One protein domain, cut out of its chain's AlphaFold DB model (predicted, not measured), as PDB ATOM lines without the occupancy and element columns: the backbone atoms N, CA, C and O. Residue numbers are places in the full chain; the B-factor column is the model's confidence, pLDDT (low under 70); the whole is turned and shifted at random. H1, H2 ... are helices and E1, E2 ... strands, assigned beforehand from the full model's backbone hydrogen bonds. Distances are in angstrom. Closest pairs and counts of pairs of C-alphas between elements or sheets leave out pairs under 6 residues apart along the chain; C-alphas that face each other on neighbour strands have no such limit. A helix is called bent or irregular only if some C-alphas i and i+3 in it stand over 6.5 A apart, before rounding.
ATOM      1  N   LEU A 226     185.951  80.264 127.036       93.62
ATOM      2  CA  LEU A 226     184.768  80.246 127.906       93.62
ATOM      3  C   LEU A 226     184.633  78.951 128.728       93.62
ATOM      4  O   LEU A 226     183.626  78.739 129.407       93.62
ATOM      5  N   ASN A 227     185.614  78.050 128.623       92.94
ATOM      6  CA  ASN A 227     185.591  76.740 129.281       92.94
ATOM      7  C   ASN A 227     186.184  76.771 130.693       92.94
ATOM      8  O   ASN A 227     185.918  75.869 131.486       92.94
ATOM      9  N   PHE A 228     186.957  77.808 131.005       92.25
ATOM     10  CA  PHE A 228     187.528  78.037 132.325       92.25
ATOM     11  C   PHE A 228     186.872  79.244 132.981       92.25
ATOM     12  O   PHE A 228     186.272  80.091 132.315       92.25
ATOM     13  N   GLU A 229     186.998  79.313 134.300       91.75
ATOM     14  CA  GLU A 229     186.561  80.479 135.052       91.75
ATOM     15  C   GLU A 229     187.399  81.702 134.680       91.75
ATOM     16  O   GLU A 229     188.615  81.623 134.489       91.75
ATOM     17  N   PHE A 230     186.738  82.851 134.605       92.62
ATOM     18  CA  PHE A 230     187.374  84.132 134.353       92.62
ATOM     19  C   PHE A 230     187.257  84.989 135.606       92.62
ATOM     20  O   PHE A 230     186.171  85.456 135.941       92.62
ATOM     21  N   PHE A 231     188.370  85.144 136.329       92.88
ATOM     22  CA  PHE A 231     188.410  85.850 137.616       92.88
ATOM     23  C   PHE A 231     187.334  85.352 138.599       92.88
ATOM     24  O   PHE A 231     186.576  86.133 139.164       92.88
ATOM     25  N   GLY A 232     187.231  84.029 138.763       91.31
ATOM     26  CA  GLY A 232     186.253  83.380 139.646       91.31
ATOM     27  C   GLY A 232     184.820  83.325 139.103       91.31
ATOM     28  O   GLY A 232     183.957  82.714 139.729       91.31
ATOM     29  N   HIS A 233     184.543  83.920 137.937       96.31
ATOM     30  CA  HIS A 233     183.242  83.792 137.282       96.31
ATOM     31  C   HIS A 233     183.201  82.566 136.372       96.31
ATOM     32  O   HIS A 233     183.986  82.451 135.428       96.31
ATOM     33  N   LYS A 234     182.242  81.671 136.619       97.12
ATOM     34  CA  LYS A 234     181.949  80.525 135.757       97.12
ATOM     35  C   LYS A 234     180.836  80.872 134.772       97.12
ATOM     36  O   LYS A 234     179.724  81.204 135.178       97.12
ATOM     37  N   PHE A 235     181.118  80.727 133.480       96.56
ATOM     38  CA  PHE A 235     180.162  81.037 132.418       96.56
ATOM     39  C   PHE A 235     179.036  80.001 132.324       96.56
ATOM     40  O   PHE A 235     179.290  78.802 132.161       96.56
ATOM     41  N   ASN A 236     177.791  80.477 132.379       97.25
ATOM     42  CA  ASN A 236     176.609  79.686 132.030       97.25
ATOM     43  C   ASN A 236     176.343  79.735 130.507       97.25
ATOM     44  O   ASN A 236     177.120  80.329 129.761       97.25
ATOM     45  N   GLN A 237     175.278  79.083 130.030       97.94
ATOM     46  CA  GLN A 237     174.983  79.036 128.593       97.94
ATOM     47  C   GLN A 237     174.641  80.419 128.019       97.94
ATOM     48  O   GLN A 237     175.223  80.804 127.011       97.94
ATOM     49  N   ASP A 238     173.799  81.195 128.703       97.75
ATOM     50  CA  ASP A 238     173.407  82.540 128.259       97.75
ATOM     51  C   ASP A 238     174.615  83.487 128.159       97.75
ATOM     52  O   ASP A 238     174.736  84.256 127.207       97.75
ATOM     53  N   ASP A 239     175.548  83.410 129.115       97.81
ATOM     54  CA  ASP A 239     176.791  84.183 129.093       97.81
ATOM     55  C   ASP A 239     177.608  83.858 127.840       97.81
ATOM     56  O   ASP A 239     178.112  84.762 127.168       97.81
ATOM     57  N   LYS A 240     177.741  82.560 127.532       97.88
ATOM     58  CA  LYS A 240     178.487  82.081 126.367       97.88
ATOM     59  C   LYS A 240     177.829  82.539 125.078       97.88
ATOM     60  O   LYS A 240     178.514  83.100 124.227       97.88
ATOM     61  N   ASP A 241     176.519  82.361 124.963       98.00
ATOM     62  CA  ASP A 241     175.763  82.750 123.778       98.00
ATOM     63  C   ASP A 241     175.855  84.264 123.546       98.00
ATOM     64  O   ASP A 241     176.111  84.707 122.426       98.00
ATOM     65  N   ASN A 242     175.751  85.077 124.598       97.94
ATOM     66  CA  ASN A 242     175.895  86.528 124.489       97.94
ATOM     67  C   ASN A 242     177.314  86.948 124.077       97.94
ATOM     68  O   ASN A 242     177.471  87.776 123.171       97.94
ATOM     69  N   LEU A 243     178.349  86.369 124.696       96.75
ATOM     70  CA  LEU A 243     179.748  86.664 124.375       96.75
ATOM     71  C   LEU A 243     180.106  86.251 122.942       96.75
ATOM     72  O   LEU A 243     180.795  87.005 122.259       96.75
ATOM     73  N   LEU A 244     179.614  85.104 122.470       95.56
ATOM     74  CA  LEU A 244     179.871  84.610 121.114       95.56
ATOM     75  C   LEU A 244     179.105  85.401 120.047       95.56
ATOM     76  O   LEU A 244     179.670  85.720 119.004       95.56
ATOM     77  N   ASN A 245     177.841  85.754 120.302       95.62
ATOM     78  CA  ASN A 245     176.998  86.417 119.304       95.62
ATOM     79  C   ASN A 245     177.197  87.936 119.255       95.62
ATOM     80  O   ASN A 245     177.100  88.544 118.189       95.62
ATOM     81  N   THR A 246     177.447  88.575 120.401       94.75
ATOM     82  CA  THR A 246     177.481  90.047 120.506       94.75
ATOM     83  C   THR A 246     178.847  90.603 120.910       94.75
ATOM     84  O   THR A 246     179.078  91.814 120.814       94.75
ATOM     85  N   GLY A 247     179.756  89.743 121.382       93.56
ATOM     86  CA  GLY A 247     181.026  90.146 121.984       93.56
ATOM     87  C   GLY A 247     180.887  90.736 123.390       93.56
ATOM     88  O   GLY A 247     181.878  91.201 123.943       93.56
ATOM     89  N   ASN A 248     179.690  90.754 123.980       95.44
ATOM     90  CA  ASN A 248     179.437  91.307 125.309       95.44
ATOM     91  C   ASN A 248     178.576  90.337 126.109       95.44
ATOM     92  O   ASN A 248     177.593  89.825 125.594       95.44
ATOM     93  N   MET A 249     178.897  90.125 127.384       95.62
ATOM     94  CA  MET A 249     178.095  89.232 128.227       95.62
ATOM     95  C   MET A 249     176.716  89.822 128.570       95.62
ATOM     96  O   MET A 249     175.779  89.087 128.866       95.62
ATOM     97  N   GLY A 250     176.584  91.153 128.526       91.38
ATOM     98  CA  GLY A 250     175.299  91.849 128.656       91.38
ATOM     99  C   GLY A 250     174.799  92.057 130.089       91.38
ATOM    100  O   GLY A 250     173.702  92.575 130.276       91.38
ATOM    101  N   ARG A 251     175.587  91.693 131.106       94.25
ATOM    102  CA  ARG A 251     175.244  91.891 132.522       94.25
ATOM    103  C   ARG A 251     176.478  92.157 133.377       94.25
ATOM    104  O   ARG A 251     177.596  91.811 132.993       94.25
ATOM    105  N   VAL A 252     176.248  92.736 134.552       96.25
ATOM    106  CA  VAL A 252     177.275  92.914 135.585       96.25
ATOM    107  C   VAL A 252     177.454  91.606 136.354       96.25
ATOM    108  O   VAL A 252     176.479  90.930 136.692       96.25
ATOM    109  N   VAL A 253     178.706  91.263 136.634       96.94
ATOM    110  CA  VAL A 253     179.108  90.159 137.507       96.94
ATOM    111  C   VAL A 253     180.156  90.620 138.497       96.94
ATOM    112  O   VAL A 253     180.898  91.569 138.264       96.94
ATOM    113  N   ASN A 254     180.231  89.904 139.604       95.88
ATOM    114  CA  ASN A 254     181.241  90.101 140.621       95.88
ATOM    115  C   ASN A 254     182.464  89.251 140.275       95.88
ATOM    116  O   ASN A 254     182.389  88.026 140.320       95.88
ATOM    117  N   LEU A 255     183.562  89.905 139.895       94.38
ATOM    118  CA  LEU A 255     184.830  89.250 139.573       94.38
ATOM    119  C   LEU A 255     185.781  89.313 140.760       94.38
ATOM    120  O   LEU A 255     185.864  90.334 141.434       94.38
ATOM    121  N   THR A 256     186.538  88.251 140.981       90.06
ATOM    122  CA  THR A 256     187.530  88.175 142.051       90.06
ATOM    123  C   THR A 256     188.892  88.623 141.536       90.06
ATOM    124  O   THR A 256     189.448  88.023 140.614       90.06
ATOM    125  N   ASN A 257     189.470  89.651 142.155       85.31
ATOM    126  CA  ASN A 257     190.849  90.041 141.901       85.31
ATOM    127  C   ASN A 257     191.791  88.928 142.393       85.31
ATOM    128  O   ASN A 257     191.833  88.665 143.594       85.31
ATOM    129  N   PRO A 258     192.586  88.289 141.517       78.00
ATOM    130  CA  PRO A 258     193.427  87.162 141.916       78.00
ATOM    131  C   PRO A 258     194.566  87.562 142.864       78.00
ATOM    132  O   PRO A 258     195.084  86.706 143.572       78.00
ATOM    133  N   LYS A 259     194.959  88.846 142.892       81.19
ATOM    134  CA  LYS A 259     196.022  89.350 143.773       81.19
ATOM    135  C   LYS A 259     195.507  89.700 145.169       81.19
ATOM    136  O   LYS A 259     196.202  89.454 146.147       81.19
ATOM    137  N   THR A 260     194.318  90.296 145.265       86.75
ATOM    138  CA  THR A 260     193.792  90.840 146.534       86.75
ATOM    139  C   THR A 260     192.628  90.041 147.120       86.75
ATOM    140  O   THR A 260     192.282  90.246 148.278       86.75
ATOM    141  N   GLY A 261     191.992  89.162 146.341       86.75
ATOM    142  CA  GLY A 261     190.747  88.479 146.713       86.75
ATOM    143  C   GLY A 261     189.510  89.386 146.714       86.75
ATOM    144  O   GLY A 261     188.409  88.923 147.005       86.75
ATOM    145  N   GLU A 262     189.666  90.670 146.383       93.50
ATOM    146  CA  GLU A 262     188.572  91.638 146.351       93.50
ATOM    147  C   GLU A 262     187.535  91.267 145.287       93.50
ATOM    148  O   GLU A 262     187.879  90.870 144.171       93.50
ATOM    149  N   THR A 263     186.260  91.441 145.628       94.06
ATOM    150  CA  THR A 263     185.146  91.272 144.696       94.06
ATOM    151  C   THR A 263     184.834  92.592 143.996       94.06
ATOM    152  O   THR A 263     184.501  93.576 144.648       94.06
ATOM    153  N   ILE A 264     184.907  92.603 142.667       93.88
ATOM    154  CA  ILE A 264     184.829  93.803 141.834       93.88
ATOM    155  C   ILE A 264     183.667  93.676 140.833       93.88
ATOM    156  O   ILE A 264     183.757  92.875 139.891       93.88
ATOM    157  N   PRO A 265     182.599  94.486 140.966       94.94
ATOM    158  CA  PRO A 265     181.501  94.520 140.004       94.94
ATOM    159  C   PRO A 265     181.980  94.993 138.627       94.94
ATOM    160  O   PRO A 265     182.437  96.129 138.452       94.94
ATOM    161  N   SER A 266     181.878  94.114 137.634       95.81
ATOM    162  CA  SER A 266     182.462  94.295 136.306       95.81
ATOM    163  C   SER A 266     181.554  93.755 135.203       95.81
ATOM    164  O   SER A 266     180.726  92.873 135.428       95.81
ATOM    165  N   ILE A 267     181.741  94.254 133.985       94.19
ATOM    166  CA  ILE A 267     181.217  93.632 132.765       94.19
ATOM    167  C   ILE A 267     182.328  92.855 132.060       94.19
ATOM    168  O   ILE A 267     183.497  93.238 132.135       94.19
ATOM    169  N   ILE A 268     181.958  91.775 131.370       96.31
ATOM    170  CA  ILE A 268     182.872  90.968 130.555       96.31
ATOM    171  C   ILE A 268     182.521  91.161 129.079       96.31
ATOM    172  O   ILE A 268     181.355  91.036 128.689       96.31
ATOM    173  N   SER A 269     183.544  91.402 128.265       95.12
ATOM    174  CA  SER A 269     183.443  91.492 126.808       95.12
ATOM    175  C   SER A 269     184.566  90.703 126.134       95.12
ATOM    176  O   SER A 269     185.544  90.313 126.769       95.12
ATOM    177  N   VAL A 270     184.424  90.475 124.833       94.44
ATOM    178  CA  VAL A 270     185.446  89.885 123.970       94.44
ATOM    179  C   VAL A 270     186.107  90.999 123.165       94.44
ATOM    180  O   VAL A 270     185.441  91.779 122.481       94.44
ATOM    181  N   ASP A 271     187.432  91.061 123.214       94.12
ATOM    182  CA  ASP A 271     188.218  91.869 122.295       94.12
ATOM    183  C   ASP A 271     188.056  91.328 120.871       94.12
ATOM    184  O   ASP A 271     188.479  90.216 120.561       94.12
ATOM    185  N   ARG A 272     187.452  92.127 119.990       93.06
ATOM    186  CA  ARG A 272     187.086  91.700 118.633       93.06
ATOM    187  C   ARG A 272     188.276  91.376 117.733       93.06
ATOM    188  O   ARG A 272     188.089  90.678 116.744       93.06
ATOM    189  N   LEU A 273     189.466  91.896 118.034       94.00
ATOM    190  CA  LEU A 273     190.659  91.634 117.225       94.00
ATOM    191  C   LEU A 273     191.432  90.415 117.729       94.00
ATOM    192  O   LEU A 273     192.111  89.765 116.942       94.00
ATOM    193  N   THR A 274     191.352  90.107 119.028       93.69
ATOM    194  CA  THR A 274     192.185  89.060 119.644       93.69
ATOM    195  C   THR A 274     191.399  87.887 120.225       93.69
ATOM    196  O   THR A 274     192.014  86.914 120.659       93.69
ATOM    197  N   ASN A 275     190.065  87.945 120.252       93.31
ATOM    198  CA  ASN A 275     189.193  86.997 120.955       93.31
ATOM    199  C   ASN A 275     189.559  86.826 122.444       93.31
ATOM    200  O   ASN A 275     189.311  85.792 123.063       93.31
ATOM    201  N   GLU A 276     190.184  87.839 123.038       93.38
ATOM    202  CA  GLU A 276     190.556  87.837 124.448       93.38
ATOM    203  C   GLU A 276     189.384  88.314 125.306       93.38
ATOM    204  O   GLU A 276     188.716  89.285 124.961       93.38
ATOM    205  N   LEU A 277     189.149  87.659 126.443       93.62
ATOM    206  CA  LEU A 277     188.195  88.152 127.431       93.62
ATOM    207  C   LEU A 277     188.774  89.357 128.169       93.62
ATOM    208  O   LEU A 277     189.880  89.299 128.701       93.62
ATOM    209  N   VAL A 278     187.992  90.427 128.236       92.62
ATOM    210  CA  VAL A 278     188.334  91.665 128.933       92.62
ATOM    211  C   VAL A 278     187.261  91.999 129.961       92.62
ATOM    212  O   VAL A 278     186.068  91.828 129.710       92.62
ATOM    213  N   ALA A 279     187.699  92.480 131.123       92.25
ATOM    214  CA  ALA A 279     186.828  92.966 132.185       92.25
ATOM    215  C   ALA A 279     186.907  94.492 132.275       92.25
ATOM    216  O   ALA A 279     188.005  95.053 132.282       92.25
ATOM    217  N   LEU A 280     185.759  95.155 132.409       88.38
ATOM    218  CA  LEU A 280     185.682  96.580 132.732       88.38
ATOM    219  C   LEU A 280     184.923  96.761 134.045       88.38
ATOM    220  O   LEU A 280     183.783  96.310 134.168       88.38
ATOM    221  N   LYS A 281     185.552  97.434 135.016       89.06
ATOM    222  CA  LYS A 281     184.898  97.790 136.281       89.06
ATOM    223  C   LYS A 281     183.732  98.732 136.009       89.06
ATOM    224  O   LYS A 281     183.865  99.662 135.215       89.06
ATOM    225  N   THR A 282     182.621  98.513 136.696       89.88
ATOM    226  CA  THR A 282     181.411  99.334 136.534       89.88
ATOM    227  C   THR A 282     181.645 100.812 136.852       89.88
ATOM    228  O   THR A 282     181.163 101.657 136.106       89.88
ATOM    229  N   ASP A 283     182.486 101.131 137.838       88.69
ATOM    230  CA  ASP A 283     182.825 102.518 138.206       88.69
ATOM    231  C   ASP A 283     183.569 103.298 137.106       88.69
ATOM    232  O   ASP A 283     183.604 104.528 137.122       88.69
ATOM    233  N   PHE A 284     184.163 102.609 136.124       83.75
ATOM    234  CA  PHE A 284     184.786 103.254 134.964       83.75
ATOM    235  C   PHE A 284     183.813 103.478 133.801       83.75
ATOM    236  O   PHE A 284     184.172 104.133 132.820       83.75
ATOM    237  N   ILE A 285     182.585 102.961 133.886       83.44
ATOM    238  CA  ILE A 285     181.572 103.144 132.852       83.44
ATOM    239  C   ILE A 285     180.941 104.525 133.029       83.44
ATOM    240  O   ILE A 285     180.166 104.765 133.949       83.44
ATOM    241  N   LYS A 286     181.242 105.435 132.099       81.12
ATOM    242  CA  LYS A 286     180.580 106.739 132.003       81.12
ATOM    243  C   LYS A 286     179.456 106.657 130.977       81.12
ATOM    244  O   LYS A 286     179.719 106.560 129.780       81.12
ATOM    245  N   ILE A 287     178.211 106.679 131.447       79.62
ATOM    246  CA  ILE A 287     177.030 106.748 130.580       79.62
ATOM    247  C   ILE A 287     176.697 108.231 130.384       79.62
ATOM    248  O   ILE A 287     176.446 108.910 131.378       79.62
ATOM    249  N   PRO A 288     176.731 108.759 129.150       80.31
ATOM    250  CA  PRO A 288     176.355 110.143 128.907       80.31
ATOM    251  C   PRO A 288     174.850 110.333 129.120       80.31
ATOM    252  O   PRO A 288     174.061 109.443 128.807       80.31
ATOM    253  N   ASP A 289     174.444 111.517 129.570       83.69
ATOM    254  CA  ASP A 289     173.025 111.852 129.747       83.69
ATOM    255  C   ASP A 289     172.255 111.883 128.423       83.69
ATOM    256  O   ASP A 289     171.030 111.801 128.418       83.69
ATOM    257  N   GLU A 290     172.956 112.007 127.297       87.31
ATOM    258  CA  GLU A 290     172.368 112.084 125.972       87.31
ATOM    259  C   GLU A 290     173.135 111.214 124.976       87.31
ATOM    260  O   GLU A 290     174.365 111.245 124.900       87.31
ATOM    261  N   ILE A 291     172.396 110.461 124.163       81.06
ATOM    262  CA  ILE A 291     172.944 109.761 123.002       81.06
ATOM    263  C   ILE A 291     172.154 110.199 121.774       81.06
ATOM    264  O   ILE A 291     170.960 109.926 121.667       81.06
ATOM    265  N   LYS A 292     172.833 110.852 120.820       81.31
ATOM    266  CA  LYS A 292     172.253 111.290 119.535       81.31
ATOM    267  C   LYS A 292     170.947 112.100 119.686       81.31
ATOM    268  O   LYS A 292     169.970 111.795 119.006       81.31
ATOM    269  N   GLY A 293     170.889 113.097 120.573       79.50
ATOM    270  CA  GLY A 293     169.667 113.894 120.777       79.50
ATOM    271  C   GLY A 293     168.670 113.299 121.772       79.50
ATOM    272  O   GLY A 293     167.691 113.956 122.124       79.50
ATOM    273  N   VAL A 294     168.869 112.054 122.223       81.19
ATOM    274  CA  VAL A 294     167.957 111.372 123.150       81.19
ATOM    275  C   VAL A 294     168.513 111.440 124.563       81.19
ATOM    276  O   VAL A 294     169.522 110.804 124.866       81.19
ATOM    277  N   ASN A 295     167.825 112.178 125.433       83.31
ATOM    278  CA  ASN A 295     168.157 112.257 126.851       83.31
ATOM    279  C   ASN A 295     167.779 110.944 127.565       83.31
ATOM    280  O   ASN A 295     166.611 110.552 127.576       83.31
ATOM    281  N   LEU A 296     168.771 110.276 128.151       78.31
ATOM    282  CA  LEU A 296     168.660 108.996 128.850       78.31
ATOM    283  C   LEU A 296     168.187 109.131 130.304       78.31
ATOM    284  O   LEU A 296     167.717 108.153 130.879       78.31
TER     285      LEU A 296
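What this domain is: This is residues 226 to 296 of the 303 residues of the protein "Uncharacterized protein DUF3945" of Sphingobacterium alimentarium (UniProt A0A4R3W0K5). A small, strongly twisted sheet of three strands, with one short helix, H1, over one face, is drawn out at one end into a long tail, of which residues 289 to 295 stick out alone. E1 and E2 make the long, bent hairpin of the sheet, and the shorter E3 folds back beside E2. The printed part has 71 residues, with one named helix and three named strands in the order H1, E1, E2, E3; the sheet order is E1, E2, E3, antiparallel throughout, and the class is mixed, helices and strands, with under half of the residues in named elements. The whole is only just loose, close to compact, with a radius of gyration of the C-alphas of 13.8 A, and spans 42 by 29 by 22 A, the tail adding to the length.

How they stand to each other: H1, residues 237 to 246, has every O i to N i+4 pair within hydrogen-bond range. A tight link joins it to E1, residues 248 to 256, which bends by 90 degrees at residue 251. E2, residues 263 to 270, bends by 53 degrees at residue 266 and forms a hairpin with E1, antiparallel at 145 degrees between directions; N 253 and O 266 are 2.9 A apart, within hydrogen-bond range, as are N 264 and O 255, at 2.8 A. E3, residues 277 to 281, forms the next hairpin with E2, antiparallel at 137 degrees, with N 267 and O 280 within hydrogen-bond range at 2.9 A. E1, E2 and E3 are a meander, each strand the antiparallel neighbour of the one before; E1 and E3 are edge strands. H1 is on the sheet in two layers, a helix on one face of a sheet, at a height over the sheet of 6.9 A. It lies over E1, and the closest C-alphas of the two are those of Leu 243 and Met 249, 4.9 A apart. H1 only just stands up from the sheet, rising 40.0 degrees out of the local plane.

Where its parts are: H1 begins at C-alpha 237, (174.983, 79.036, 128.593), and is 13.9 A long from first to last C-alpha. E1 measures 18.9 A, E2 20.8 A and E3 13.5 A. E2 begins at C-alpha 263, (185.146, 91.272, 144.696), and E3 ends at C-alpha 281, (184.898, 97.790, 136.281).

The domain as a whole: The two C-alphas farthest apart are those of Lys 259 and Gly 293, 42.7 A. The printed part has no cut, and no link between named elements is long. Residues 282 to 296 hold no named element; within them, residues 290 to 291 pair with residues 294 to 295, antiparallel. The mean pLDDT of the printed part is 91.2, and no printed residue is under 70.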